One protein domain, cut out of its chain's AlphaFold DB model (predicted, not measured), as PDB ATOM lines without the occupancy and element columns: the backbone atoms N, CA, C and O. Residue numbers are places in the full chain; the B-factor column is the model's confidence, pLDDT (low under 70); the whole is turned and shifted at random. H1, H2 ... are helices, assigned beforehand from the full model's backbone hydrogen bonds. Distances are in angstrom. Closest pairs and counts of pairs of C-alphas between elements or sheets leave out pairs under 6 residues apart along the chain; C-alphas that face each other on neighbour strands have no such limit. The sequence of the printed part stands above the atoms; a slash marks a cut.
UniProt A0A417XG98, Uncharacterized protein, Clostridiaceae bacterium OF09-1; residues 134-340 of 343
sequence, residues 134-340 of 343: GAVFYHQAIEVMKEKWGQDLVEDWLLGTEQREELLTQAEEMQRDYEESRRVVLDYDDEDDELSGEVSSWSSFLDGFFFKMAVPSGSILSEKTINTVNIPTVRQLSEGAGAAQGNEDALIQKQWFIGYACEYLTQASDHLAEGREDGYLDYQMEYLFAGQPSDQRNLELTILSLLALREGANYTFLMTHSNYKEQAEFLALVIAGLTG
ATOM      1  N   GLY A 134     -29.106  56.007 -48.698       89.94
ATOM      2  CA  GLY A 134     -29.634  54.696 -48.316       89.94
ATOM      3  C   GLY A 134     -31.077  54.710 -47.808       89.94
ATOM      4  O   GLY A 134     -31.575  53.655 -47.412       89.94
ATOM      5  N   ALA A 135     -31.782  55.847 -47.870       90.69
ATOM      6  CA  ALA A 135     -33.195  55.949 -47.496       90.69
ATOM      7  C   ALA A 135     -34.090  54.959 -48.261       90.69
ATOM      8  O   ALA A 135     -35.019  54.387 -47.692       90.69
ATOM      9  N   VAL A 136     -33.801  54.699 -49.541       92.62
ATOM     10  CA  VAL A 136     -34.563  53.723 -50.341       92.62
ATOM     11  C   VAL A 136     -34.442  52.314 -49.761       92.62
ATOM     12  O   VAL A 136     -35.456  51.650 -49.538       92.62
ATOM     13  N   PHE A 137     -33.213  51.868 -49.488       93.81
ATOM     14  CA  PHE A 137     -32.966  50.586 -48.829       93.81
ATOM     15  C   PHE A 137     -33.626  50.532 -47.448       93.81
ATOM     16  O   PHE A 137     -34.313  49.564 -47.126       93.81
ATOM     17  N   TYR A 138     -33.466  51.597 -46.663       92.81
ATOM     18  CA  TYR A 138     -34.033  51.720 -45.328       92.81
ATOM     19  C   TYR A 138     -35.562  51.564 -45.327       92.81
ATOM     20  O   TYR A 138     -36.115  50.802 -44.531       92.81
ATOM     21  N   HIS A 139     -36.257  52.218 -46.261       91.44
ATOM     22  CA  HIS A 139     -37.705  52.087 -46.404       91.44
ATOM     23  C   HIS A 139     -38.133  50.669 -46.763       91.44
ATOM     24  O   HIS A 139     -39.062  50.151 -46.146       91.44
ATOM     25  N   GLN A 140     -37.442  50.028 -47.705       93.19
ATOM     26  CA  GLN A 140     -37.772  48.661 -48.093       93.19
ATOM     27  C   GLN A 140     -37.546  47.673 -46.940       93.19
ATOM     28  O   GLN A 140     -38.409  46.841 -46.678       93.19
ATOM     29  N   ALA A 141     -36.443  47.805 -46.197       93.06
ATOM     30  CA  ALA A 141     -36.169  46.991 -45.012       93.06
ATOM     31  C   ALA A 141     -37.288  47.113 -43.957       93.06
ATOM     32  O   ALA A 141     -37.730  46.123 -43.372       93.06
ATOM     33  N   ILE A 142     -37.808  48.326 -43.753       90.62
ATOM     34  CA  ILE A 142     -38.949  48.563 -42.862       90.62
ATOM     35  C   ILE A 142     -40.231  47.923 -43.399       90.62
ATOM     36  O   ILE A 142     -41.004  47.367 -42.619       90.62
ATOM     37  N   GLU A 143     -40.500  48.028 -44.701       90.44
ATOM     38  CA  GLU A 143     -41.681  47.419 -45.324       90.44
ATOM     39  C   GLU A 143     -41.673  45.898 -45.188       90.44
ATOM     40  O   GLU A 143     -42.692  45.333 -44.790       90.44
ATOM     41  N   VAL A 144     -40.517  45.262 -45.389       91.50
ATOM     42  CA  VAL A 144     -40.322  43.823 -45.159       91.50
ATOM     43  C   VAL A 144     -40.723  43.442 -43.734       91.50
ATOM     44  O   VAL A 144     -41.500  42.506 -43.529       91.50
ATOM     45  N   MET A 145     -40.258  44.194 -42.735       87.38
ATOM     46  CA  MET A 145     -40.606  43.902 -41.342       87.38
ATOM     47  C   MET A 145     -42.085  44.139 -41.042       87.38
ATOM     48  O   MET A 145     -42.704  43.333 -40.346       87.38
ATOM     49  N   LYS A 146     -42.674  45.206 -41.595       86.44
ATOM     50  CA  LYS A 146     -44.110  45.489 -41.458       86.44
ATOM     51  C   LYS A 146     -44.973  44.392 -42.074       86.44
ATOM     52  O   LYS A 146     -46.021  44.075 -41.516       86.44
ATOM     53  N   GLU A 147     -44.557  43.826 -43.205       87.06
ATOM     54  CA  GLU A 147     -45.274  42.737 -43.868       87.06
ATOM     55  C   GLU A 147     -45.148  41.423 -43.089       87.06
ATOM     56  O   GLU A 147     -46.157  40.756 -42.853       87.06
ATOM     57  N   LYS A 148     -43.939  41.080 -42.622       84.75
ATOM     58  CA  LYS A 148     -43.690  39.847 -41.857       84.75
ATOM     59  C   LYS A 148     -44.422  39.809 -40.515       84.75
ATOM     60  O   LYS A 148     -45.018  38.790 -40.172       84.75
ATOM     61  N   TRP A 149     -44.357  40.894 -39.747       72.81
ATOM     62  CA  TRP A 149     -44.845  40.917 -38.363       72.81
ATOM     63  C   TRP A 149     -46.254  41.515 -38.250       72.81
ATOM     64  O   TRP A 149     -46.921  41.329 -37.236       72.81
ATOM     65  N   GLY A 150     -46.749  42.174 -39.302       66.75
ATOM     66  CA  GLY A 150     -48.018  42.896 -39.281       66.75
ATOM     67  C   GLY A 150     -47.952  44.183 -38.448       66.75
ATOM     68  O   GLY A 150     -47.042  44.395 -37.647       66.75
ATOM     69  N   GLN A 151     -48.934  45.073 -38.627       58.34
ATOM     70  CA  GLN A 151     -48.988  46.345 -37.889       58.34
ATOM     71  C   GLN A 151     -49.278  46.161 -36.387       58.34
ATOM     72  O   GLN A 151     -48.856  46.997 -35.595       58.34
ATOM     73  N   ASP A 152     -49.937  45.064 -35.998       56.81
ATOM     74  CA  ASP A 152     -50.509  44.884 -34.653       56.81
ATOM     75  C   ASP A 152     -49.569  44.202 -33.635       56.81
ATOM     76  O   ASP A 152     -49.822  44.271 -32.437       56.81
ATOM     77  N   LEU A 153     -48.496  43.528 -34.070       51.75
ATOM     78  CA  LEU A 153     -47.622  42.722 -33.188       51.75
ATOM     79  C   LEU A 153     -46.313  43.415 -32.795       51.75
ATOM     80  O   LEU A 153     -45.590  42.922 -31.931       51.75
ATOM     81  N   VAL A 154     -45.995  44.556 -33.406       51.53
ATOM     82  CA  VAL A 154     -44.713  45.238 -33.172       51.53
ATOM     83  C   VAL A 154     -44.777  46.271 -32.057       51.53
ATOM     84  O   VAL A 154     -43.729  46.624 -31.523       51.53
ATOM     85  N   GLU A 155     -45.970  46.652 -31.591       52.25
ATOM     86  CA  GLU A 155     -46.118  47.427 -30.349       52.25
ATOM     87  C   GLU A 155     -45.563  46.691 -29.114       52.25
ATOM     88  O   GLU A 155     -45.125  47.356 -28.186       52.25
ATOM     89  N   ASP A 156     -45.487  45.352 -29.119       50.41
ATOM     90  CA  ASP A 156     -44.939  44.564 -27.997       50.41
ATOM     91  C   ASP A 156     -43.394  44.479 -28.000       50.41
ATOM     92  O   ASP A 156     -42.780  44.295 -26.947       50.41
ATOM     93  N   TRP A 157     -42.742  44.614 -29.166       49.91
ATOM     94  CA  TRP A 157     -41.268  44.670 -29.289       49.91
ATOM     95  C   TRP A 157     -40.739  46.116 -29.325       49.91
ATOM     96  O   TRP A 157     -39.574  46.384 -29.023       49.91
ATOM     97  N   LEU A 158     -41.598  47.074 -29.680       53.91
ATOM     98  CA  LEU A 158     -41.412  48.493 -29.408       53.91
ATOM     99  C   LEU A 158     -41.550  48.694 -27.896       53.91
ATOM    100  O   LEU A 158     -42.646  48.649 -27.357       53.91
ATOM    101  N   LEU A 159     -40.447  48.976 -27.198       53.91
ATOM    102  CA  LEU A 159     -40.542  49.608 -25.878       53.91
ATOM    103  C   LEU A 159     -41.551  50.763 -25.973       53.91
ATOM    104  O   LEU A 159     -41.430  51.593 -26.883       53.91
ATOM    105  N   GLY A 160     -42.536  50.793 -25.068       57.06
ATOM    106  CA  GLY A 160     -43.541  51.852 -25.029       57.06
ATOM    107  C   GLY A 160     -42.855  53.216 -25.091       57.06
ATOM    108  O   GLY A 160     -41.823  53.422 -24.451       57.06
ATOM    109  N   THR A 161     -43.394  54.133 -25.895       55.09
ATOM    110  CA  THR A 161     -42.729  55.398 -26.258       55.09
ATOM    111  C   THR A 161     -42.199  56.179 -25.050       55.09
ATOM    112  O   THR A 161     -41.101  56.720 -25.123       55.09
ATOM    113  N   GLU A 162     -42.917  56.163 -23.921       55.31
ATOM    114  CA  GLU A 162     -42.514  56.833 -22.672       55.31
ATOM    115  C   GLU A 162     -41.288  56.191 -21.999       55.31
ATOM    116  O   GLU A 162     -40.331  56.888 -21.673       55.31
ATOM    117  N   GLN A 163     -41.261  54.860 -21.855       56.62
ATOM    118  CA  GLN A 163     -40.121  54.139 -21.259       56.62
ATOM    119  C   GLN A 163     -38.844  54.324 -22.085       56.62
ATOM    120  O   GLN A 163     -37.731  54.179 -21.586       56.62
ATOM    121  N   ARG A 164     -39.003  54.632 -23.374       55.50
ATOM    122  CA  ARG A 164     -37.913  54.722 -24.334       55.50
ATOM    123  C   ARG A 164     -37.328  56.121 -24.466       55.50
ATOM    124  O   ARG A 164     -36.116  56.221 -24.617       55.50
ATOM    125  N   GLU A 165     -38.145  57.171 -24.389       58.59
ATOM    126  CA  GLU A 165     -37.620  58.532 -24.213       58.59
ATOM    127  C   GLU A 165     -36.829  58.624 -22.908       58.59
ATOM    128  O   GLU A 165     -35.732  59.171 -22.917       58.59
ATOM    129  N   GLU A 166     -37.303  57.999 -21.825       58.59
ATOM    130  CA  GLU A 166     -36.532  57.910 -20.579       58.59
ATOM    131  C   GLU A 166     -35.214  57.148 -20.761       58.59
ATOM    132  O   GLU A 166     -34.173  57.653 -20.354       58.59
ATOM    133  N   LEU A 167     -35.223  55.974 -21.405       54.16
ATOM    134  CA  LEU A 167     -34.001  55.195 -21.643       54.16
ATOM    135  C   LEU A 167     -33.005  55.902 -22.569       54.16
ATOM    136  O   LEU A 167     -31.807  55.825 -22.321       54.16
ATOM    137  N   LEU A 168     -33.472  56.573 -23.626       56.41
ATOM    138  CA  LEU A 168     -32.612  57.342 -24.531       56.41
ATOM    139  C   LEU A 168     -32.042  58.570 -23.832       56.41
ATOM    140  O   LEU A 168     -30.843  58.792 -23.919       56.41
ATOM    141  N   THR A 169     -32.866  59.308 -23.087       62.56
ATOM    142  CA  THR A 169     -32.400  60.453 -22.294       62.56
ATOM    143  C   THR A 169     -31.378  59.997 -21.257       62.56
ATOM    144  O   THR A 169     -30.316  60.593 -21.147       62.56
ATOM    145  N   GLN A 170     -31.638  58.886 -20.561       55.84
ATOM    146  CA  GLN A 170     -30.691  58.303 -19.609       55.84
ATOM    147  C   GLN A 170     -29.415  57.798 -20.281       55.84
ATOM    148  O   GLN A 170     -28.342  57.934 -19.706       55.84
ATOM    149  N   ALA A 171     -29.503  57.203 -21.471       50.47
ATOM    150  CA  ALA A 171     -28.336  56.761 -22.225       50.47
ATOM    151  C   ALA A 171     -27.505  57.952 -22.720       50.47
ATOM    152  O   ALA A 171     -26.287  57.916 -22.600       50.47
ATOM    153  N   GLU A 172     -28.141  59.014 -23.220       60.47
ATOM    154  CA  GLU A 172     -27.480  60.254 -23.639       60.47
ATOM    155  C   GLU A 172     -26.846  60.988 -22.456       60.47
ATOM    156  O   GLU A 172     -25.704  61.431 -22.560       60.47
ATOM    157  N   GLU A 173     -27.542  61.076 -21.320       63.84
ATOM    158  CA  GLU A 173     -26.993  61.613 -20.073       63.84
ATOM    159  C   GLU A 173     -25.826  60.757 -19.577       63.84
ATOM    160  O   GLU A 173     -24.756  61.300 -19.334       63.84
ATOM    161  N   MET A 174     -25.958  59.426 -19.529       50.94
ATOM    162  CA  MET A 174     -24.854  58.531 -19.154       50.94
ATOM    163  C   MET A 174     -23.665  58.642 -20.105       50.94
ATOM    164  O   MET A 174     -22.520  58.580 -19.662       50.94
ATOM    165  N   GLN A 175     -23.909  58.790 -21.404       49.69
ATOM    166  CA  GLN A 175     -22.853  58.918 -22.401       49.69
ATOM    167  C   GLN A 175     -22.145  60.266 -22.287       49.69
ATOM    168  O   GLN A 175     -20.919  60.329 -22.374       49.69
ATOM    169  N   ARG A 176     -22.898  61.336 -22.033       61.66
ATOM    170  CA  ARG A 176     -22.353  62.665 -21.771       61.66
ATOM    171  C   ARG A 176     -21.565  62.695 -20.464       61.66
ATOM    172  O   ARG A 176     -20.440  63.180 -20.468       61.66
ATOM    173  N   ASP A 177     -22.111  62.129 -19.393       54.12
ATOM    174  CA  ASP A 177     -21.444  61.987 -18.099       54.12
ATOM    175  C   ASP A 177     -20.186  61.123 -18.224       54.12
ATOM    176  O   ASP A 177     -19.186  61.394 -17.564       54.12
ATOM    177  N   TYR A 178     -20.195  60.105 -19.090       54.12
ATOM    178  CA  TYR A 178     -19.018  59.303 -19.407       54.12
ATOM    179  C   TYR A 178     -17.973  60.100 -20.185       54.12
ATOM    180  O   TYR A 178     -16.805  60.076 -19.813       54.12
ATOM    181  N   GLU A 179     -18.350  60.817 -21.246       54.19
ATOM    182  CA  GLU A 179     -17.421  61.672 -21.992       54.19
ATOM    183  C   GLU A 179     -16.839  62.772 -21.103       54.19
ATOM    184  O   GLU A 179     -15.646  63.061 -21.187       54.19
ATOM    185  N   GLU A 180     -17.649  63.335 -20.209       56.31
ATOM    186  CA  GLU A 180     -17.235  64.317 -19.213       56.31
ATOM    187  C   GLU A 180     -16.324  63.688 -18.155       56.31
ATOM    188  O   GLU A 180     -15.248  64.217 -17.906       56.31
ATOM    189  N   SER A 181     -16.661  62.518 -17.608       45.94
ATOM    190  CA  SER A 181     -15.819  61.796 -16.642       45.94
ATOM    191  C   SER A 181     -14.500  61.341 -17.263       45.94
ATOM    192  O   SER A 181     -13.448  61.489 -16.654       45.94
ATOM    193  N   ARG A 182     -14.529  60.837 -18.497       44.00
ATOM    194  CA  ARG A 182     -13.342  60.474 -19.279       44.00
ATOM    195  C   ARG A 182     -12.478  61.699 -19.549       44.00
ATOM    196  O   ARG A 182     -11.261  61.604 -19.455       44.00
ATOM    197  N   ARG A 183     -13.092  62.842 -19.859       41.75
ATOM    198  CA  ARG A 183     -12.386  64.115 -20.022       41.75
ATOM    199  C   ARG A 183     -11.803  64.610 -18.704       41.75
ATOM    200  O   ARG A 183     -10.673  65.048 -18.721       41.75
ATOM    201  N   VAL A 184     -12.511  64.481 -17.582       46.84
ATOM    202  CA  VAL A 184     -12.004  64.821 -16.242       46.84
ATOM    203  C   VAL A 184     -10.821  63.931 -15.869       46.84
ATOM    204  O   VAL A 184      -9.810  64.445 -15.415       46.84
ATOM    205  N   VAL A 185     -10.899  62.620 -16.116       44.94
ATOM    206  CA  VAL A 185      -9.771  61.687 -15.932       44.94
ATOM    207  C   VAL A 185      -8.571  62.075 -16.809       44.94
ATOM    208  O   VAL A 185      -7.439  61.891 -16.379       44.94
ATOM    209  N   LEU A 186      -8.808  62.641 -17.997       38.12
ATOM    210  CA  LEU A 186      -7.769  63.163 -18.895       38.12
ATOM    211  C   LEU A 186      -7.320  64.605 -18.568       38.12
ATOM    212  O   LEU A 186      -6.235  64.987 -18.976       38.12
ATOM    213  N   ASP A 187      -8.104  65.405 -17.841       34.62
ATOM    214  CA  ASP A 187      -7.755  66.779 -17.417       34.62
ATOM    215  C   ASP A 187      -6.892  66.785 -16.142       34.62
ATOM    216  O   ASP A 187      -6.198  67.762 -15.871       34.62
ATOM    217  N   TYR A 188      -6.867  65.687 -15.374       39.16
ATOM    218  CA  TYR A 188      -5.841  65.467 -14.339       39.16
ATOM    219  C   TYR A 188      -4.425  65.291 -14.929       39.16
ATOM    220  O   TYR A 188      -3.458  65.259 -14.174       39.16
ATOM    221  N   ASP A 189      -4.303  65.197 -16.256       41.06
ATOM    222  CA  ASP A 189      -3.049  65.010 -16.998       41.06
ATOM    223  C   ASP A 189      -2.360  66.356 -17.342       41.06
ATOM    224  O   ASP A 189      -1.194  66.366 -17.723       41.06
ATOM    225  N   ASP A 190      -3.037  67.506 -17.170       39.53
ATOM    226  CA  ASP A 190      -2.495  68.837 -17.525       39.53
ATOM    227  C   ASP A 190      -1.725  69.534 -16.376       39.53
ATOM    228  O   ASP A 190      -1.074  70.558 -16.603       39.53
ATOM    229  N   GLU A 191      -1.755  69.002 -15.143       41.59
ATOM    230  CA  GLU A 191      -0.933  69.517 -14.027       41.59
ATOM    231  C   GLU A 191       0.326  68.678 -13.725       41.59
ATOM    232  O   GLU A 191       1.214  69.188 -13.043       41.59
ATOM    233  N   ASP A 192       0.479  67.471 -14.292       41.59
ATOM    234  CA  ASP A 192       1.675  66.624 -14.138       41.59
ATOM    235  C   ASP A 192       2.058  65.917 -15.464       41.59
ATOM    236  O   ASP A 192       1.646  64.793 -15.749       41.59
ATOM    237  N   ASP A 193       2.943  66.550 -16.248       42.53
ATOM    238  CA  ASP A 193       3.487  66.082 -17.546       42.53
ATOM    239  C   ASP A 193       4.143  64.666 -17.525       42.53
ATOM    240  O   ASP A 193       4.476  64.117 -18.580       42.53
ATOM    241  N   GLU A 194       4.356  64.049 -16.354       40.97
ATOM    242  CA  GLU A 194       4.975  62.716 -16.205       40.97
ATOM    243  C   GLU A 194       3.974  61.535 -16.201       40.97
ATOM    244  O   GLU A 194       4.404  60.394 -16.388       40.97
ATOM    245  N   LEU A 195       2.659  61.767 -16.057       37.44
ATOM    246  CA  LEU A 195       1.635  60.701 -15.962       37.44
ATOM    247  C   LEU A 195       1.036  60.256 -17.312       37.44
ATOM    248  O   LEU A 195       0.615  59.100 -17.449       37.44
ATOM    249  N   SER A 196       1.100  61.101 -18.345       44.56
ATOM    250  CA  SER A 196       0.505  60.854 -19.674       44.56
ATOM    251  C   SER A 196       1.012  59.580 -20.379       44.56
ATOM    252  O   SER A 196       0.282  58.890 -21.110       44.56
ATOM    253  N   GLY A 197       2.273  59.209 -20.137       43.16
ATOM    254  CA  GLY A 197       2.890  57.995 -20.679       43.16
ATOM    255  C   GLY A 197       2.408  56.707 -20.006       43.16
ATOM    256  O   GLY A 197       2.280  55.676 -20.669       43.16
ATOM    257  N   GLU A 198       2.108  56.751 -18.707       38.59
ATOM    258  CA  GLU A 198       1.609  55.589 -17.971       38.59
ATOM    259  C   GLU A 198       0.116  55.381 -18.231       38.59
ATOM    260  O   GLU A 198      -0.284  54.252 -18.516       38.59
ATOM    261  N   VAL A 199      -0.691  56.450 -18.230       39.56
ATOM    262  CA  VAL A 199      -2.155  56.409 -18.436       39.56
ATOM    263  C   VAL A 199      -2.537  55.890 -19.829       39.56
ATOM    264  O   VAL A 199      -3.458  55.082 -19.958       39.56
ATOM    265  N   SER A 200      -1.791  56.254 -20.875       47.16
ATOM    266  CA  SER A 200      -1.969  55.682 -22.224       47.16
ATOM    267  C   SER A 200      -1.541  54.204 -22.313       47.16
ATOM    268  O   SER A 200      -2.128  53.399 -23.048       47.16
ATOM    269  N   SER A 201      -0.555  53.803 -21.506       50.75
ATOM    270  CA  SER A 201      -0.212  52.394 -21.291       50.75
ATOM    271  C   SER A 201      -1.353  51.649 -20.580       50.75
ATOM    272  O   SER A 201      -1.689  50.530 -20.967       50.75
ATOM    273  N   TRP A 202      -2.016  52.293 -19.614       49.66
ATOM    274  CA  TRP A 202      -3.166  51.743 -18.898       49.66
ATOM    275  C   TRP A 202      -4.400  51.613 -19.783       49.66
ATOM    276  O   TRP A 202      -5.061  50.584 -19.710       49.66
ATOM    277  N   SER A 203      -4.693  52.579 -20.657       51.62
ATOM    278  CA  SER A 203      -5.843  52.476 -21.563       51.62
ATOM    279  C   SER A 203      -5.684  51.297 -22.524       51.62
ATOM    280  O   SER A 203      -6.567  50.454 -22.618       51.62
ATOM    281  N   SER A 204      -4.510  51.154 -23.148       55.06
ATOM    282  CA  SER A 204      -4.228  50.013 -24.032       55.06
ATOM    283  C   SER A 204      -4.178  48.669 -23.288       55.06
ATOM    284  O   SER A 204      -4.597  47.639 -23.826       55.06
ATOM    285  N   PHE A 205      -3.701  48.665 -22.039       56.84
ATOM    286  CA  PHE A 205      -3.741  47.499 -21.160       56.84
ATOM    287  C   PHE A 205      -5.177  47.098 -20.805       56.84
ATOM    288  O   PHE A 205      -5.515  45.918 -20.902       56.84
ATOM    289  N   LEU A 206      -6.019  48.062 -20.426       57.81
ATOM    290  CA  LEU A 206      -7.417  47.847 -20.063       57.81
ATOM    291  C   LEU A 206      -8.242  47.410 -21.276       57.81
ATOM    292  O   LEU A 206      -8.960  46.421 -21.164       57.81
ATOM    293  N   ASP A 207      -8.060  48.030 -22.445       58.47
ATOM    294  CA  ASP A 207      -8.728  47.634 -23.693       58.47
ATOM    295  C   ASP A 207      -8.440  46.158 -24.025       58.47
ATOM    296  O   ASP A 207      -9.349  45.348 -24.234       58.47
ATOM    297  N   GLY A 208      -7.163  45.758 -23.970       63.03
ATOM    298  CA  GLY A 208      -6.749  44.374 -24.208       63.03
ATOM    299  C   GLY A 208      -7.150  43.391 -23.099       63.03
ATOM    300  O   GLY A 208      -7.341  42.200 -23.368       63.03
ATOM    301  N   PHE A 209      -7.265  43.857 -21.853       65.94
ATOM    302  CA  PHE A 209      -7.689  43.054 -20.705       65.94
ATOM    303  C   PHE A 209      -9.198  42.795 -20.727       65.94
ATOM    304  O   PHE A 209      -9.626  41.642 -20.636       65.94
ATOM    305  N   PHE A 210     -10.002  43.843 -20.909       67.44
ATOM    306  CA  PHE A 210     -11.456  43.752 -20.944       67.44
ATOM    307  C   PHE A 210     -11.953  42.973 -22.154       67.44
ATOM    308  O   PHE A 210     -12.840  42.134 -21.999       67.44
ATOM    309  N   PHE A 211     -11.330  43.147 -23.323       69.56
ATOM    310  CA  PHE A 211     -11.640  42.332 -24.497       69.56
ATOM    311  C   PHE A 211     -11.457  40.831 -24.215       69.56
ATOM    312  O   PHE A 211     -12.345  40.023 -24.489       69.56
ATOM    313  N   LYS A 212     -10.340  40.447 -23.580       69.56
ATOM    314  CA  LYS A 212     -10.070  39.050 -23.188       69.56
ATOM    315  C   LYS A 212     -11.007  38.522 -22.104       69.56
ATOM    316  O   LYS A 212     -11.176  37.311 -22.008       69.56
ATOM    317  N   MET A 213     -11.560  39.397 -21.268       72.19
ATOM    318  CA  MET A 213     -12.484  39.015 -20.201       72.19
ATOM    319  C   MET A 213     -13.928  38.889 -20.703       72.19
ATOM    320  O   MET A 213     -14.661  38.018 -20.239       72.19
ATOM    321  N   ALA A 214     -14.331  39.744 -21.645       77.44
ATOM    322  CA  ALA A 214     -15.659  39.726 -22.250       77.44
ATOM    323  C   ALA A 214     -15.850  38.527 -23.191       77.44
ATOM    324  O   ALA A 214     -16.949  37.981 -23.289       77.44
ATOM    325  N   VAL A 215     -14.778  38.100 -23.858       78.88
ATOM    326  CA  VAL A 215     -14.790  36.960 -24.776       78.88
ATOM    327  C   VAL A 215     -14.563  35.646 -24.000       78.88
ATOM    328  O   VAL A 215     -13.553  35.516 -23.303       78.88
ATOM    329  N   PRO A 216     -15.454  34.637 -24.108       77.12
ATOM    330  CA  PRO A 216     -15.297  33.365 -23.406       77.12
ATOM    331  C   PRO A 216     -13.970  32.660 -23.712       77.12
ATOM    332  O   PRO A 216     -13.529  32.565 -24.857       77.12
ATOM    333  N   SER A 217     -13.335  32.091 -22.688       70.38
ATOM    334  CA  SER A 217     -12.066  31.375 -22.862       70.38
ATOM    335  C   SER A 217     -12.222  30.174 -23.806       70.38
ATOM    336  O   SER A 217     -13.007  29.269 -23.539       70.38
ATOM    337  N   GLY A 218     -11.434  30.149 -24.885       71.19
ATOM    338  CA  GLY A 218     -11.447  29.078 -25.889       71.19
ATOM    339  C   GLY A 218     -12.315  29.349 -27.121       71.19
ATOM    340  O   GLY A 218     -12.342  28.510 -28.020       71.19
ATOM    341  N   SER A 219     -12.986  30.503 -27.206       78.06
ATOM    342  CA  SER A 219     -13.698  30.907 -28.422       78.06
ATOM    343  C   SER A 219     -12.738  31.253 -29.562       78.06
ATOM    344  O   SER A 219     -11.701  31.884 -29.342       78.06
ATOM    345  N   ILE A 220     -13.117  30.910 -30.793       79.25
ATOM    346  CA  ILE A 220     -12.331  31.216 -31.990       79.25
ATOM    347  C   ILE A 220     -12.936  32.441 -32.681       79.25
ATOM    348  O   ILE A 220     -13.948  32.336 -33.374       79.25
ATOM    349  N   LEU A 221     -12.291  33.597 -32.530       85.12
ATOM    350  CA  LEU A 221     -12.747  34.850 -33.133       85.12
ATOM    351  C   LEU A 221     -12.547  34.871 -34.653       85.12
ATOM    352  O   LEU A 221     -11.602  34.267 -35.173       85.12
ATOM    353  N   SER A 222     -13.442  35.554 -35.366       87.75
ATOM    354  CA  SER A 222     -13.279  35.820 -36.797       87.75
ATOM    355  C   SER A 222     -12.032  36.676 -37.036       87.75
ATOM    356  O   SER A 222     -11.711  37.554 -36.243       87.75
ATOM    357  N   GLU A 223     -11.319  36.406 -38.127       88.69
ATOM    358  CA  GLU A 223     -10.203  37.222 -38.633       88.69
ATOM    359  C   GLU A 223     -10.560  37.856 -39.989       88.69
ATOM    360  O   GLU A 223      -9.688  38.351 -40.707       88.69
ATOM    361  N   LYS A 224     -11.841  37.804 -40.382       91.06
ATOM    362  CA  LYS A 224     -12.279  38.317 -41.677       91.06
ATOM    363  C   LYS A 224     -12.089  39.830 -41.736       91.06
ATOM    364  O   LYS A 224     -12.318  40.568 -40.774       91.06
ATOM    365  N   THR A 225     -11.648  40.275 -42.906       91.69
ATOM    366  CA  THR A 225     -11.443  41.684 -43.222       91.69
ATOM    367  C   THR A 225     -11.962  41.975 -44.620       91.69
ATOM    368  O   THR A 225     -11.824  41.155 -45.531       91.69
ATOM    369  N   ILE A 226     -12.556  43.152 -44.794       90.94
ATOM    370  CA  ILE A 226     -13.094  43.604 -46.076       90.94
ATOM    371  C   ILE A 226     -12.242  44.706 -46.691       90.94
ATOM    372  O   ILE A 226     -11.625  45.524 -46.008       90.94
ATOM    373  N   ASN A 227     -12.242  44.749 -48.021       88.00
ATOM    374  CA  ASN A 227     -11.651  45.846 -48.769       88.00
ATOM    375  C   ASN A 227     -12.652  47.008 -48.861       88.00
ATOM    376  O   ASN A 227     -13.741  46.854 -49.409       88.00
ATOM    377  N   THR A 228     -12.260  48.179 -48.366       86.00
ATOM    378  CA  THR A 228     -13.106  49.378 -48.299       86.00
ATOM    379  C   THR A 228     -13.149  50.192 -49.590       86.00
ATOM    380  O   THR A 228     -13.916  51.141 -49.680       86.00
ATOM    381  N   VAL A 229     -12.366  49.855 -50.618       85.06
ATOM    382  CA  VAL A 229     -12.272  50.683 -51.837       85.06
ATOM    383  C   VAL A 229     -13.598  50.734 -52.609       85.06
ATOM    384  O   VAL A 229     -13.945  51.771 -53.166       85.06
ATOM    385  N   ASN A 230     -14.351  49.630 -52.626       81.94
ATOM    386  CA  ASN A 230     -15.560  49.484 -53.444       81.94
ATOM    387  C   ASN A 230     -16.863  49.431 -52.626       81.94
ATOM    388  O   ASN A 230     -17.908  49.078 -53.176       81.94
ATOM    389  N   ILE A 231     -16.833  49.761 -51.332       86.81
ATOM    390  CA  ILE A 231     -18.055  49.759 -50.513       86.81
ATOM    391  C   ILE A 231     -18.895  51.016 -50.784       86.81
ATOM    392  O   ILE A 231     -18.317  52.069 -51.070       86.81
ATOM    393  N   PRO A 232     -20.238  50.939 -50.675       87.62
ATOM    394  CA  PRO A 232     -21.133  52.068 -50.947       87.62
ATOM    395  C   PRO A 232     -20.782  53.356 -50.192       87.62
ATOM    396  O   PRO A 232     -20.900  54.431 -50.761       87.62
ATOM    397  N   THR A 233     -20.283  53.248 -48.959       84.81
ATOM    398  CA  THR A 233     -19.924  54.393 -48.106       84.81
ATOM    399  C   THR A 233     -18.704  55.180 -48.602       84.81
ATOM    400  O   THR A 233     -18.537  56.340 -48.245       84.81
ATOM    401  N   VAL A 234     -17.820  54.557 -49.391       87.12
ATOM    402  CA  VAL A 234     -16.534  55.156 -49.809       87.12
ATOM    403  C   VAL A 234     -16.507  55.468 -51.300       87.12
ATOM    404  O   VAL A 234     -15.940  56.479 -51.717       87.12
ATOM    405  N   ARG A 235     -17.082  54.591 -52.129       87.94
ATOM    406  CA  ARG A 235     -17.050  54.765 -53.583       87.94
ATOM    407  C   ARG A 235     -17.993  55.879 -54.028       87.94
ATOM    408  O   ARG A 235     -18.980  56.188 -53.373       87.94
ATOM    409  N   GLN A 236     -17.753  56.394 -55.229       87.38
ATOM    410  CA  GLN A 236     -18.729  57.259 -55.881       87.38
ATOM    411  C   GLN A 236     -19.989  56.453 -56.241       87.38
ATOM    412  O   GLN A 236     -19.915  55.385 -56.864       87.38
ATOM    413  N   LEU A 237     -21.142  56.959 -55.810       89.00
ATOM    414  CA  LEU A 237     -22.448  56.347 -56.022       89.00
ATOM    415  C   LEU A 237     -23.092  56.880 -57.306       89.00
ATOM    416  O   LEU A 237     -22.866  58.021 -57.703       89.00
ATOM    417  N   SER A 238     -23.892  56.037 -57.957       86.44
ATOM    418  CA  SER A 238     -24.754  56.463 -59.062       86.44
ATOM    419  C   SER A 238     -26.011  57.115 -58.492       86.44
ATOM    420  O   SER A 238     -26.593  56.569 -57.560       86.44
ATOM    421  N   GLU A 239     -26.453  58.222 -59.082       85.62
ATOM    422  CA  GLU A 239     -27.638  58.965 -58.633       85.62
ATOM    423  C   GLU A 239     -28.890  58.539 -59.403       85.62
ATOM    424  O   GLU A 239     -28.905  58.542 -60.644       85.62
ATOM    425  N   GLY A 240     -29.935  58.140 -58.679       88.38
ATOM    426  CA  GLY A 240     -31.283  57.918 -59.202       88.38
ATOM    427  C   GLY A 240     -32.298  58.954 -58.741       88.38
ATOM    428  O   GLY A 240     -31.955  60.044 -58.290       88.38
ATOM    429  N   ALA A 241     -33.569  58.612 -58.927       90.69
ATOM    430  CA  ALA A 241     -34.715  59.441 -58.570       90.69
ATOM    431  C   ALA A 241     -35.220  59.182 -57.137       90.69
ATOM    432  O   ALA A 241     -36.229  59.761 -56.734       90.69
ATOM    433  N   GLY A 242     -34.556  58.307 -56.370       86.75
ATOM    434  CA  GLY A 242     -34.890  58.083 -54.968       86.75
ATOM    435  C   GLY A 242     -34.589  59.320 -54.124       86.75
ATOM    436  O   GLY A 242     -33.502  59.890 -54.195       86.75
ATOM    437  N   ALA A 243     -35.554  59.740 -53.315       82.75
ATOM    438  CA  ALA A 243     -35.390  60.847 -52.385       82.75
ATOM    439  C   ALA A 243     -35.534  60.348 -50.949       82.75
ATOM    440  O   ALA A 243     -36.350  59.465 -50.679       82.75
ATOM    441  N   ALA A 244     -34.785  60.969 -50.039       78.12
ATOM    442  CA  ALA A 244     -35.065  60.865 -48.616       78.12
ATOM    443  C   ALA A 244     -36.443  61.494 -48.336       78.12
ATOM    444  O   ALA A 244     -36.737  62.605 -48.793       78.12
ATOM    445  N   GLN A 245     -37.301  60.772 -47.621       69.50
ATOM    446  CA  GLN A 245     -38.640  61.224 -47.242       69.50
ATOM    447  C   GLN A 245     -38.617  62.135 -46.002       69.50
ATOM    448  O   GLN A 245     -39.636  62.756 -45.687       69.50
ATOM    449  N   GLY A 246     -37.473  62.247 -45.315       70.12
ATOM    450  CA  GLY A 246     -37.272  63.087 -44.128       70.12
ATOM    451  C   GLY A 246     -37.900  62.519 -42.852       70.12
ATOM    452  O   GLY A 246     -37.974  63.209 -41.836       70.12
ATOM    453  N   ASN A 247     -38.404  61.288 -42.906       72.38
ATOM    454  CA  ASN A 247     -39.022  60.570 -41.794       72.38
ATOM    455  C   ASN A 247     -38.161  59.389 -41.312       72.38
ATOM    456  O   ASN A 247     -38.570  58.704 -40.376       72.38
ATOM    457  N   GLU A 248     -36.983  59.190 -41.904       72.56
ATOM    458  CA  GLU A 248     -36.025  58.134 -41.563       72.56
ATOM    459  C   GLU A 248     -35.560  58.259 -40.107       72.56
ATOM    460  O   GLU A 248     -35.270  57.274 -39.430       72.56
ATOM    461  N   ASP A 249     -35.572  59.485 -39.579       68.25
ATOM    462  CA  ASP A 249     -35.228  59.757 -38.192       68.25
ATOM    463  C   ASP A 249     -36.323  59.406 -37.181       68.25
ATOM    464  O   ASP A 249     -36.070  59.402 -35.971       68.25
ATOM    465  N   ALA A 250     -37.532  59.083 -37.648       78.75
ATOM    466  CA  ALA A 250     -38.634  58.748 -36.766       78.75
ATOM    467  C   ALA A 250     -38.298  57.498 -35.941       78.75
ATOM    468  O   ALA A 250     -38.006  56.428 -36.472       78.75
ATOM    469  N   LEU A 251     -38.417  57.621 -34.618       75.31
ATOM    470  CA  LEU A 251     -38.104  56.572 -33.642       75.31
ATOM    471  C   LEU A 251     -38.717  55.205 -33.999       75.31
ATOM    472  O   LEU A 251     -38.055  54.172 -33.909       75.31
ATOM    473  N   ILE A 252     -39.977  55.201 -34.440       78.00
ATOM    474  CA  ILE A 252     -40.687  53.981 -34.842       78.00
ATOM    475  C   ILE A 252     -39.999  53.327 -36.044       78.00
ATOM    476  O   ILE A 252     -39.808  52.115 -36.047       78.00
ATOM    477  N   GLN A 253     -39.592  54.110 -37.047       82.50
ATOM    478  CA  GLN A 253     -38.869  53.599 -38.213       82.50
ATOM    479  C   GLN A 253     -37.520  53.001 -37.808       82.50
ATOM    480  O   GLN A 253     -37.197  51.890 -38.227       82.50
ATOM    481  N   LYS A 254     -36.790  53.669 -36.902       84.75
ATOM    482  CA  LYS A 254     -35.535  53.141 -36.347       84.75
ATOM    483  C   LYS A 254     -35.744  51.790 -35.677       84.75
ATOM    484  O   LYS A 254     -34.937  50.897 -35.893       84.75
ATOM    485  N   GLN A 255     -36.838  51.597 -34.938       80.88
ATOM    486  CA  GLN A 255     -37.124  50.291 -34.341       80.88
ATOM    487  C   GLN A 255     -37.399  49.212 -35.382       80.88
ATOM    488  O   GLN A 255     -36.887  48.106 -35.246       80.88
ATOM    489  N   TRP A 256     -38.190  49.523 -36.408       84.81
ATOM    490  CA  TRP A 256     -38.439  48.584 -37.498       84.81
ATOM    491  C   TRP A 256     -37.138  48.162 -38.177       84.81
ATOM    492  O   TRP A 256     -36.932  46.977 -38.425       84.81
ATOM    493  N   PHE A 257     -36.240  49.117 -38.408       89.44
ATOM    494  CA  PHE A 257     -34.932  48.836 -38.980       89.44
ATOM    495  C   PHE A 257     -34.017  48.046 -38.033       89.44
ATOM    496  O   PHE A 257     -33.328  47.141 -38.483       89.44
ATOM    497  N   ILE A 258     -34.034  48.324 -36.725       87.12
ATOM    498  CA  ILE A 258     -33.318  47.503 -35.734       87.12
ATOM    499  C   ILE A 258     -33.856  46.067 -35.752       87.12
ATOM    500  O   ILE A 258     -33.070  45.129 -35.749       87.12
ATOM    501  N   GLY A 259     -35.179  45.890 -35.824       86.12
ATOM    502  CA  GLY A 259     -35.798  44.571 -35.953       86.12
ATOM    503  C   GLY A 259     -35.351  43.846 -37.221       86.12
ATOM    504  O   GLY A 259     -35.012  42.670 -37.159       86.12
ATOM    505  N   TYR A 260     -35.274  44.562 -38.346       91.00
ATOM    506  CA  TYR A 260     -34.702  44.037 -39.584       91.00
ATOM    507  C   TYR A 260     -33.240  43.610 -39.387       91.00
ATOM    508  O   TYR A 260     -32.874  42.482 -39.697       91.00
ATOM    509  N   ALA A 261     -32.401  44.477 -38.820       92.19
ATOM    510  CA  ALA A 261     -30.996  44.173 -38.574       92.19
ATOM    511  C   ALA A 261     -30.826  42.921 -37.692       92.19
ATOM    512  O   ALA A 261     -30.049  42.042 -38.043       92.19
ATOM    513  N   CYS A 262     -31.603  42.789 -36.614       87.81
ATOM    514  CA  CYS A 262     -31.573  41.616 -35.737       87.81
ATOM    515  C   CYS A 262     -32.046  40.314 -36.407       87.81
ATOM    516  O   CYS A 262     -31.609  39.244 -35.997       87.81
ATOM    517  N   GLU A 263     -32.949  40.388 -37.386       87.56
ATOM    518  CA  GLU A 263     -33.461  39.210 -38.100       87.56
ATOM    519  C   GLU A 263     -32.453  38.691 -39.139       87.56
ATOM    520  O   GLU A 263     -32.310  37.482 -39.308       87.56
ATOM    521  N   TYR A 264     -31.765  39.595 -39.848       90.12
ATOM    522  CA  TYR A 264     -30.971  39.228 -41.029       90.12
ATOM    523  C   TYR A 264     -29.455  39.350 -40.870       90.12
ATOM    524  O   TYR A 264     -28.727  38.809 -41.708       90.12
ATOM    525  N   LEU A 265     -28.957  40.092 -39.878       91.44
ATOM    526  CA  LEU A 265     -27.522  40.287 -39.683       91.44
ATOM    527  C   LEU A 265     -27.000  39.385 -38.572       91.44
ATOM    528  O   LEU A 265     -27.577  39.294 -37.491       91.44
ATOM    529  N   THR A 266     -25.856  38.764 -38.832       90.00
ATOM    530  CA  THR A 266     -25.162  37.929 -37.852       90.00
ATOM    531  C   THR A 266     -24.427  38.778 -36.817       90.00
ATOM    532  O   THR A 266     -23.928  39.870 -37.115       90.00
ATOM    533  N   GLN A 267     -24.321  38.256 -35.598       89.19
ATOM    534  CA  GLN A 267     -23.584  38.872 -34.489       89.19
ATOM    535  C   GLN A 267     -22.538  37.901 -33.935       89.19
ATOM    536  O   GLN A 267     -22.619  36.680 -34.110       89.19
ATOM    537  N   ALA A 268     -21.542  38.432 -33.223       85.88
ATOM    538  CA  ALA A 268     -20.429  37.626 -32.739       85.88
ATOM    539  C   ALA A 268     -20.873  36.456 -31.854       85.88
ATOM    540  O   ALA A 268     -20.297  35.373 -31.961       85.88
ATOM    541  N   SER A 269     -21.909  36.642 -31.030       81.88
ATOM    542  CA  SER A 269     -22.435  35.608 -30.131       81.88
ATOM    543  C   SER A 269     -22.976  34.372 -30.841       81.88
ATOM    544  O   SER A 269     -22.870  33.279 -30.282       81.88
ATOM    545  N   ASP A 270     -23.496  34.512 -32.060       79.88
ATOM    546  CA  ASP A 270     -24.074  33.394 -32.815       79.88
ATOM    547  C   ASP A 270     -22.972  32.411 -33.247       79.88
ATOM    548  O   ASP A 270     -23.126  31.190 -33.193       79.88
ATOM    549  N   HIS A 271     -21.792  32.949 -33.569       74.31
ATOM    550  CA  HIS A 271     -20.631  32.194 -34.043       74.31
ATOM    551  C   HIS A 271     -19.657  31.776 -32.928       74.31
ATOM    552  O   HIS A 271     -18.612  31.183 -33.206       74.31
ATOM    553  N   LEU A 272     -19.973  32.060 -31.657       66.88
ATOM    554  CA  LEU A 272     -19.215  31.521 -30.519       66.88
ATOM    555  C   LEU A 272     -19.522  30.032 -30.274       66.88
ATOM    556  O   LEU A 272     -18.699  29.343 -29.668       66.88
ATOM    557  N   ALA A 273     -20.685  29.545 -30.727       57.59
ATOM    558  CA  ALA A 273     -21.173  28.186 -30.473       57.59
ATOM    559  C   ALA A 273     -21.168  27.268 -31.714       57.59
ATOM    560  O   ALA A 273     -20.979  26.060 -31.560       57.59
ATOM    561  N   GLU A 274     -21.338  27.810 -32.927       57.31
ATOM    562  CA  GLU A 274     -21.440  27.040 -34.177       57.31
ATOM    563  C   GLU A 274     -20.534  27.588 -35.297       57.31
ATOM    564  O   GLU A 274     -19.904  28.637 -35.168       57.31
ATOM    565  N   GLY A 275     -20.395  26.811 -36.380       58.28
ATOM    566  CA  GLY A 275     -19.491  27.094 -37.498       58.28
ATOM    567  C   GLY A 275     -19.741  28.439 -38.191       58.28
ATOM    568  O   GLY A 275     -20.800  29.047 -38.069       58.28
ATOM    569  N   ARG A 276     -18.736  28.908 -38.934       67.69
ATOM    570  CA  ARG A 276     -18.774  30.199 -39.638       67.69
ATOM    571  C   ARG A 276     -19.491  30.072 -40.972       67.69
ATOM    572  O   ARG A 276     -19.290  29.087 -41.685       67.69
ATOM    573  N   GLU A 277     -20.267  31.090 -41.317       66.88
ATOM    574  CA  GLU A 277     -20.949  31.163 -42.603       66.88
ATOM    575  C   GLU A 277     -20.029  31.656 -43.727       66.88
ATOM    576  O   GLU A 277     -18.981  32.283 -43.514       66.88
ATOM    577  N   ASP A 278     -20.443  31.362 -44.959       69.56
ATOM    578  CA  ASP A 278     -19.805  31.883 -46.161       69.56
ATOM    579  C   ASP A 278     -20.270  33.334 -46.384       69.56
ATOM    580  O   ASP A 278     -21.466  33.624 -46.480       69.56
ATOM    581  N   GLY A 279     -19.327  34.277 -46.402       78.31
ATOM    582  CA  GLY A 279     -19.627  35.709 -46.404       78.31
ATOM    583  C   GLY A 279     -18.413  36.583 -46.090       78.31
ATOM    584  O   GLY A 279     -17.376  36.088 -45.644       78.31
ATOM    585  N   TYR A 280     -18.553  37.891 -46.329       86.31
ATOM    586  CA  TYR A 280     -17.472  38.874 -46.189       86.31
ATOM    587  C   TYR A 280     -17.061  39.143 -44.736       86.31
ATOM    588  O   TYR A 280     -15.869  39.239 -44.460       86.31
ATOM    589  N   LEU A 281     -18.037  39.260 -43.835       90.81
ATOM    590  CA  LEU A 281     -17.868  39.499 -42.399       90.81
ATOM    591  C   LEU A 281     -18.807  38.564 -41.632       90.81
ATOM    592  O   LEU A 281     -19.931  38.325 -42.087       90.81
ATOM    593  N   ASP A 282     -18.333  38.056 -40.496       90.31
ATOM    594  CA  ASP A 282     -19.120  37.237 -39.565       90.31
ATOM    595  C   ASP A 282     -19.837  38.117 -38.525       90.31
ATOM    596  O   ASP A 282     -20.887  37.733 -38.018       90.31
ATOM    597  N   TYR A 283     -19.297  39.303 -38.210       92.00
ATOM    598  CA  TYR A 283     -19.808  40.209 -37.168       92.00
ATOM    599  C   TYR A 283     -20.514  41.411 -37.811       92.00
ATOM    600  O   TYR A 283     -20.042  42.551 -37.773       92.00
ATOM    601  N   GLN A 284     -21.620  41.133 -38.507       92.25
ATOM    602  CA  GLN A 284     -22.327  42.108 -39.346       92.25
ATOM    603  C   GLN A 284     -23.052  43.173 -38.519       92.25
ATOM    604  O   GLN A 284     -23.040  44.346 -38.896       92.25
ATOM    605  N   MET A 285     -23.636  42.794 -37.381       92.69
ATOM    606  CA  MET A 285     -24.242  43.735 -36.433       92.69
ATOM    607  C   MET A 285     -23.195  44.680 -35.832       92.69
ATOM    608  O   MET A 285     -23.397  45.893 -35.779       92.69
ATOM    609  N   GLU A 286     -22.039  44.150 -35.439       93.00
ATOM    610  CA  GLU A 286     -20.930  44.952 -34.926       93.00
ATOM    611  C   GLU A 286     -20.348  45.858 -36.020       93.00
ATOM    612  O   GLU A 286     -19.951  46.988 -35.737       93.00
ATOM    613  N   TYR A 287     -20.329  45.406 -37.280       92.69
ATOM    614  CA  TYR A 287     -19.971  46.253 -38.418       92.69
ATOM    615  C   TYR A 287     -20.964  47.400 -38.624       92.69
ATOM    616  O   TYR A 287     -20.531  48.532 -38.836       92.69
ATOM    617  N   LEU A 288     -22.271  47.139 -38.519       92.06
ATOM    618  CA  LEU A 288     -23.301  48.181 -38.592       92.06
ATOM    619  C   LEU A 288     -23.104  49.244 -37.496       92.06
ATOM    620  O   LEU A 288     -23.343  50.423 -37.740       92.06
ATOM    621  N   PHE A 289     -22.634  48.834 -36.315       89.19
ATOM    622  CA  PHE A 289     -22.356  49.732 -35.193       89.19
ATOM    623  C   PHE A 289     -21.038  50.518 -35.343       89.19
ATOM    624  O   PHE A 289     -21.028  51.739 -35.191       89.19
ATOM    625  N   ALA A 290     -19.917  49.842 -35.619       88.06
ATOM    626  CA  ALA A 290     -18.572  50.429 -35.554       88.06
ATOM    627  C   ALA A 290     -17.968  50.829 -36.916       88.06
ATOM    628  O   ALA A 290     -17.036  51.642 -36.967       88.06
ATOM    629  N   GLY A 291     -18.454  50.253 -38.018       89.50
ATOM    630  CA  GLY A 291     -18.060  50.602 -39.386       89.50
ATOM    631  C   GLY A 291     -16.600  50.310 -39.759       89.50
ATOM    632  O   GLY A 291     -16.093  50.871 -40.731       89.50
ATOM    633  N   GLN A 292     -15.888  49.464 -39.007       91.06
ATOM    634  CA  GLN A 292     -14.482  49.134 -39.267       91.06
ATOM    635  C   GLN A 292     -14.349  47.964 -40.251       91.06
ATOM    636  O   GLN A 292     -15.191  47.071 -40.290       91.06
ATOM    637  N   PRO A 293     -13.263  47.891 -41.038       90.62
ATOM    638  CA  PRO A 293     -13.092  46.841 -42.044       90.62
ATOM    639  C   PRO A 293     -12.776  45.450 -41.477       90.62
ATOM    640  O   PRO A 293     -12.654  44.509 -42.256       90.62
ATOM    641  N   SER A 294     -12.576  45.316 -40.165       91.44
ATOM    642  CA  SER A 294     -12.176  44.073 -39.500       91.44
ATOM    643  C   SER A 294     -13.220  43.660 -38.478       91.44
ATOM    644  O   SER A 294     -13.567  44.464 -37.609       91.44
ATOM    645  N   ASP A 295     -13.641  42.395 -38.535       91.62
ATOM    646  CA  ASP A 295     -14.554  41.795 -37.559       91.62
ATOM    647  C   ASP A 295     -14.047  42.001 -36.124       91.62
ATOM    648  O   ASP A 295     -14.768  42.518 -35.273       91.62
ATOM    649  N   GLN A 296     -12.774  41.691 -35.857       88.38
ATOM    650  CA  GLN A 296     -12.205  41.830 -34.509       88.38
ATOM    651  C   GLN A 296     -12.276  43.263 -33.998       88.38
ATOM    652  O   GLN A 296     -12.601  43.486 -32.834       88.38
ATOM    653  N   ARG A 297     -11.998  44.234 -34.873       87.81
ATOM    654  CA  ARG A 297     -12.015  45.643 -34.486       87.81
ATOM    655  C   ARG A 297     -13.438  46.135 -34.226       87.81
ATOM    656  O   ARG A 297     -13.640  46.911 -33.296       87.81
ATOM    657  N   ASN A 298     -14.415  45.676 -35.010       91.00
ATOM    658  CA  ASN A 298     -15.827  45.976 -34.770       91.00
ATOM    659  C   ASN A 298     -16.299  45.411 -33.428       91.00
ATOM    660  O   ASN A 298     -16.930  46.123 -32.647       91.00
ATOM    661  N   LEU A 299     -15.940  44.159 -33.135       90.00
ATOM    662  CA  LEU A 299     -16.277  43.516 -31.868       90.00
ATOM    663  C   LEU A 299     -15.637  44.238 -30.678       90.00
ATOM    664  O   LEU A 299     -16.311  44.502 -29.687       90.00
ATOM    665  N   GLU A 300     -14.358  44.599 -30.781       85.25
ATOM    666  CA  GLU A 300     -13.640  45.339 -29.740       85.25
ATOM    667  C   GLU A 300     -14.325  46.675 -29.420       85.25
ATOM    668  O   GLU A 300     -14.631  46.947 -28.262       85.25
ATOM    669  N   LEU A 301     -14.643  47.472 -30.444       84.19
ATOM    670  CA  LEU A 301     -15.337  48.751 -30.266       84.19
ATOM    671  C   LEU A 301     -16.749  48.580 -29.692       84.19
ATOM    672  O   LEU A 301     -17.180  49.387 -28.869       84.19
ATOM    673  N   THR A 302     -17.452  47.519 -30.089       88.44
ATOM    674  CA  THR A 302     -18.784  47.206 -29.555       88.44
ATOM    675  C   THR A 302     -18.707  46.843 -28.071       88.44
ATOM    676  O   THR A 302     -19.474  47.374 -27.267       88.44
ATOM    677  N   ILE A 303     -17.745  46.001 -27.677       85.19
ATOM    678  CA  ILE A 303     -17.508  45.632 -26.274       85.19
ATOM    679  C   ILE A 303     -17.149  46.865 -25.444       85.19
ATOM    680  O   ILE A 303     -17.721  47.050 -24.371       85.19
ATOM    681  N   LEU A 304     -16.251  47.723 -25.937       79.12
ATOM    682  CA  LEU A 304     -15.863  48.952 -25.242       79.12
ATOM    683  C   LEU A 304     -17.055  49.891 -25.031       79.12
ATOM    684  O   LEU A 304     -17.229  50.420 -23.936       79.12
ATOM    685  N   SER A 305     -17.916  50.045 -26.039       81.81
ATOM    686  CA  SER A 305     -19.143  50.838 -25.916       81.81
ATOM    687  C   SER A 305     -20.107  50.258 -24.870       81.81
ATOM    688  O   SER A 305     -20.595  50.971 -23.994       81.81
ATOM    689  N   LEU A 306     -20.336  48.940 -24.900       83.06
ATOM    690  CA  LEU A 306     -21.192  48.260 -23.922       83.06
ATOM    691  C   LEU A 306     -20.639  48.351 -22.494       83.06
ATOM    692  O   LEU A 306     -21.412  48.496 -21.544       83.06
ATOM    693  N   LEU A 307     -19.318  48.259 -22.333       77.50
ATOM    694  CA  LEU A 307     -18.653  48.435 -21.045       77.50
ATOM    695  C   LEU A 307     -18.822  49.860 -20.533       77.50
ATOM    696  O   LEU A 307     -19.253  50.011 -19.397       77.50
ATOM    697  N   ALA A 308     -18.598  50.874 -21.371       70.38
ATOM    698  CA  ALA A 308     -18.788  52.272 -20.992       70.38
ATOM    699  C   ALA A 308     -20.226  52.548 -20.516       70.38
ATOM    700  O   ALA A 308     -20.427  53.129 -19.448       70.38
ATOM    701  N   LEU A 309     -21.235  52.049 -21.244       72.81
ATOM    702  CA  LEU A 309     -22.643  52.164 -20.837       72.81
ATOM    703  C   LEU A 309     -22.913  51.463 -19.498       72.81
ATOM    704  O   LEU A 309     -23.588  52.007 -18.621       72.81
ATOM    705  N   ARG A 310     -22.370  50.255 -19.312       77.00
ATOM    706  CA  ARG A 310     -22.531  49.497 -18.065       77.00
ATOM    707  C   ARG A 310     -21.799  50.158 -16.894       77.00
ATOM    708  O   ARG A 310     -22.310  50.131 -15.778       77.00
ATOM    709  N   GLU A 311     -20.625  50.731 -17.122       73.88
ATOM    710  CA  GLU A 311     -19.845  51.444 -16.111       73.88
ATOM    711  C   GLU A 311     -20.541  52.729 -15.675       73.88
ATOM    712  O   GLU A 311     -20.666  52.946 -14.471       73.88
ATOM    713  N   GLY A 312     -21.093  53.511 -16.609       68.62
ATOM    714  CA  GLY A 312     -21.913  54.683 -16.287       68.62
ATOM    715  C   GLY A 312     -23.137  54.325 -15.436       68.62
ATOM    716  O   GLY A 312     -23.376  54.931 -14.385       68.62
ATOM    717  N   ALA A 313     -23.866  53.269 -15.814       71.81
ATOM    718  CA  ALA A 313     -25.016  52.780 -15.047       71.81
ATOM    719  C   ALA A 313     -24.617  52.274 -13.647       71.81
ATOM    720  O   ALA A 313     -25.288  52.544 -12.649       71.81
ATOM    721  N   ASN A 314     -23.495  51.560 -13.543       75.88
ATOM    722  CA  ASN A 314     -22.984  51.090 -12.257       75.88
ATOM    723  C   ASN A 314     -22.498  52.254 -11.383       75.88
ATOM    724  O   ASN A 314     -22.745  52.261 -10.180       75.88
ATOM    725  N   TYR A 315     -21.832  53.249 -11.965       74.12
ATOM    726  CA  TYR A 315     -21.327  54.418 -11.252       74.12
ATOM    727  C   TYR A 315     -22.463  55.263 -10.665       74.12
ATOM    728  O   TYR A 315     -22.448  55.581  -9.473       74.12
ATOM    729  N   THR A 316     -23.490  55.561 -11.463       69.25
ATOM    730  CA  THR A 316     -24.691  56.277 -10.996       69.25
ATOM    731  C   THR A 316     -25.411  55.505  -9.885       69.25
ATOM    732  O   THR A 316     -25.806  56.084  -8.864       69.25
ATOM    733  N   PHE A 317     -25.497  54.176 -10.003       75.56
ATOM    734  CA  PHE A 317     -26.013  53.317  -8.938       75.56
ATOM    735  C   PHE A 317     -25.172  53.398  -7.647       75.56
ATOM    736  O   PHE A 317     -25.728  53.531  -6.554       75.56
ATOM    737  N   LEU A 318     -23.838  53.373  -7.753       76.06
ATOM    738  CA  LEU A 318     -22.931  53.506  -6.605       76.06
ATOM    739  C   LEU A 318     -23.054  54.876  -5.927       76.06
ATOM    740  O   LEU A 318     -23.057  54.953  -4.699       76.06
ATOM    741  N   MET A 319     -23.210  55.951  -6.703       70.81
ATOM    742  CA  MET A 319     -23.367  57.304  -6.160       70.81
ATOM    743  C   MET A 319     -24.682  57.499  -5.405       70.81
ATOM    744  O   MET A 319     -24.735  58.264  -4.443       70.81
ATOM    745  N   THR A 320     -25.729  56.770  -5.787       76.38
ATOM    746  CA  THR A 320     -27.030  56.813  -5.105       76.38
ATOM    747  C   THR A 320     -27.106  55.897  -3.877       76.38
ATOM    748  O   THR A 320     -28.004  56.071  -3.051       76.38
ATOM    749  N   HIS A 321     -26.155  54.969  -3.692       81.44
ATOM    750  CA  HIS A 321     -26.171  53.980  -2.607       81.44
ATOM    751  C   HIS A 321     -24.849  53.937  -1.816       81.44
ATOM    752  O   HIS A 321     -23.917  53.198  -2.144       81.44
ATOM    753  N   SER A 322     -24.810  54.655  -0.687       79.88
ATOM    754  CA  SER A 322     -23.620  54.838   0.167       79.88
ATOM    755  C   SER A 322     -22.914  53.542   0.587       79.88
ATOM    756  O   SER A 322     -21.689  53.490   0.609       79.88
ATOM    757  N   ASN A 323     -23.666  52.477   0.876       83.19
ATOM    758  CA  ASN A 323     -23.092  51.201   1.322       83.19
ATOM    759  C   ASN A 323     -22.240  50.524   0.236       83.19
ATOM    760  O   ASN A 323     -21.253  49.864   0.550       83.19
ATOM    761  N   TYR A 324     -22.631  50.654  -1.035       82.12
ATOM    762  CA  TYR A 324     -21.868  50.083  -2.145       82.12
ATOM    763  C   TYR A 324     -20.692  50.979  -2.534       82.12
ATOM    764  O   TYR A 324     -19.648  50.463  -2.928       82.12
ATOM    765  N   LYS A 325     -20.821  52.297  -2.346       79.94
ATOM    766  CA  LYS A 325     -19.712  53.241  -2.502       79.94
ATOM    767  C   LYS A 325     -18.541  52.909  -1.571       79.94
ATOM    768  O   LYS A 325     -17.418  52.788  -2.048       79.94
ATOM    769  N   GLU A 326     -18.799  52.661  -0.285       81.25
ATOM    770  CA  GLU A 326     -17.746  52.269   0.671       81.25
ATOM    771  C   GLU A 326     -17.056  50.947   0.284       81.25
ATOM    772  O   GLU A 326     -15.840  50.808   0.416       81.25
ATOM    773  N   GLN A 327     -17.811  49.970  -0.234       83.19
ATOM    774  CA  GLN A 327     -17.238  48.707  -0.718       83.19
ATOM    775  C   GLN A 327     -16.363  48.908  -1.961       83.19
ATOM    776  O   GLN A 327     -15.310  48.278  -2.072       83.19
ATOM    777  N   ALA A 328     -16.781  49.783  -2.879       80.38
ATOM    778  CA  ALA A 328     -16.015  50.124  -4.071       80.38
ATOM    779  C   ALA A 328     -14.715  50.868  -3.717       80.38
ATOM    780  O   ALA A 328     -13.659  50.510  -4.232       80.38
ATOM    781  N   GLU A 329     -14.763  51.829  -2.787       79.25
ATOM    782  CA  GLU A 329     -13.576  52.537  -2.279       79.25
ATOM    783  C   GLU A 329     -12.587  51.576  -1.605       79.25
ATOM    784  O   GLU A 329     -11.383  51.637  -1.858       79.25
ATOM    785  N   PHE A 330     -13.086  50.627  -0.804       82.00
ATOM    786  CA  PHE A 330     -12.244  49.594  -0.204       82.00
ATOM    787  C   PHE A 330     -11.575  48.703  -1.263       82.00
ATOM    788  O   PHE A 330     -10.380  48.423  -1.166       82.00
ATOM    789  N   LEU A 331     -12.320  48.274  -2.288       79.62
ATOM    790  CA  LEU A 331     -11.778  47.467  -3.383       79.62
ATOM    791  C   LEU A 331     -10.720  48.244  -4.182       79.62
ATOM    792  O   LEU A 331      -9.662  47.694  -4.485       79.62
ATOM    793  N   ALA A 332     -10.978  49.519  -4.480       77.38
ATOM    794  CA  ALA A 332     -10.038  50.394  -5.175       77.38
ATOM    795  C   ALA A 332      -8.728  50.544  -4.389       77.38
ATOM    796  O   ALA A 332      -7.650  50.399  -4.962       77.38
ATOM    797  N   LEU A 333      -8.810  50.724  -3.067       76.38
ATOM    798  CA  LEU A 333      -7.641  50.807  -2.189       76.38
ATOM    799  C   LEU A 333      -6.817  49.506  -2.187       76.38
ATOM    800  O   LEU A 333      -5.587  49.545  -2.173       76.38
ATOM    801  N   VAL A 334      -7.483  48.347  -2.240       75.75
ATOM    802  CA  VAL A 334      -6.818  47.040  -2.367       75.75
ATOM    803  C   VAL A 334      -6.109  46.904  -3.717       75.75
ATOM    804  O   VAL A 334      -4.975  46.428  -3.756       75.75
ATOM    805  N   ILE A 335      -6.748  47.326  -4.812       69.44
ATOM    806  CA  ILE A 335      -6.167  47.265  -6.162       69.44
ATOM    807  C   ILE A 335      -4.970  48.216  -6.275       69.44
ATOM    808  O   ILE A 335      -3.910  47.772  -6.701       69.44
ATOM    809  N   ALA A 336      -5.099  49.465  -5.821       67.94
ATOM    810  CA  ALA A 336      -4.009  50.445  -5.799       67.94
ATOM    811  C   ALA A 336      -2.808  49.942  -4.973       67.94
ATOM    812  O   ALA A 336      -1.659  49.980  -5.416       67.94
ATOM    813  N   GLY A 337      -3.082  49.340  -3.808       71.88
ATOM    814  CA  GLY A 337      -2.059  48.695  -2.986       71.88
ATOM    815  C   GLY A 337      -1.383  47.488  -3.654       71.88
ATOM    816  O   GLY A 337      -0.203  47.241  -3.409       71.88
ATOM    817  N   LEU A 338      -2.100  46.744  -4.506       64.75
ATOM    818  CA  LEU A 338      -1.572  45.611  -5.278       64.75
ATOM    819  C   LEU A 338      -0.752  46.046  -6.501       64.75
ATOM    820  O   LEU A 338       0.217  45.370  -6.841       64.75
ATOM    821  N   THR A 339      -1.130  47.144  -7.158       58.94
ATOM    822  CA  THR A 339      -0.438  47.670  -8.345       58.94
ATOM    823  C   THR A 339       0.734  48.588  -7.996       58.94
ATOM    824  O   THR A 339       1.512  48.937  -8.879       58.94
ATOM    825  N   GLY A 340       0.915  48.926  -6.714       50.19
ATOM    826  CA  GLY A 340       2.012  49.775  -6.240       50.19
ATOM    827  C   GLY A 340       1.795  51.266  -6.499       50.19
ATOM    828  O   GLY A 340       2.726  52.047  -6.319       50.19
TER     829      GLY A 340
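What this domain is: This is residues 134 to 340 of the 343 residues of an uncharacterized protein of Clostridiaceae bacterium OF09-1 (UniProt A0A417XG98). Two long helices, H2 and H6, cross as an X, with the last residues of H3, 207 to 214, meeting the side of H6 nearer its beginning, H5 packed on residues 295 to 302 of H6, and H7 folding back from the last end of H6 to make a V. At the other end of the longest axis H1 and H4 form a crossed pair, in contact with neither H2 nor H6, and a long unnamed stretch, residues 215 to 250, runs from H3 to H4. The printed part has 207 residues with seven named helices, H1 to H7 in chain order, and no named strand; the class is all helix. The whole is loose, with a radius of gyration of the C-alphas of 21.4 A, and only just elongated, spanning 62 by 41 by 37 A.

How they stand to each other: H2, residues 161 to 187, touches H6, residues 295 to 320, with residues 171 to 178 alone. Their closest C-alphas, those of Met 174 and Gly 312, are 5.6 A apart, and their lines are about perpendicular at 85 degrees. H6 is the hub, touching four other helices. H3, residues 196 to 214, touches it with residues 207 to 214 alone, about perpendicular at 79 degrees; the closest C-alphas, of Phe 211 and Glu 300, are 6.4 A apart. H5, residues 284 to 290, touches H6 at a steep tilt of 62 degrees, the same way, closest at the C-alphas of Glu 286 and Asn 298, 5.2 A. H7, residues 322 to 339, and H6 touch only at the corner, and only just, with 3 pairs of C-alphas within 8 A; the closest are Leu 318 and Lys 325, 5.2 A. H4, residues 251 to 264, is close to but not clearly touching H5: the closest C-alphas, of Ala 261 and Met 285, are 7.1 A apart. H1, residues 135 to 149, touches H4 about perpendicular at 75 degrees, closest at the C-alphas of Ile 142 and Trp 256, 5.4 A. Every O i to N i+4 pair is within hydrogen-bond range in H1 to H6; in H7 it is 13 of 14.

Where its parts are: H2 is 37.8 A long from C-alpha 161 at (-42.729, 55.398, -26.258), H6 37.9 A, H3 26.7 A and H7 25.7 A, ending at C-alpha 339 at (-0.438, 47.670, -8.345). H1 begins at C-alpha 135 at (-33.195, 55.949, -47.496).

The domain as a whole: The two C-alphas farthest apart, of Ala 241 and Gly 337, are 65.4 A apart. The printed part has no cut. The links H1 to H2, H3 to H4 and H4 to H5 are long. Confidence is low, under 70, in 79 residues, among them residues 150 to 212.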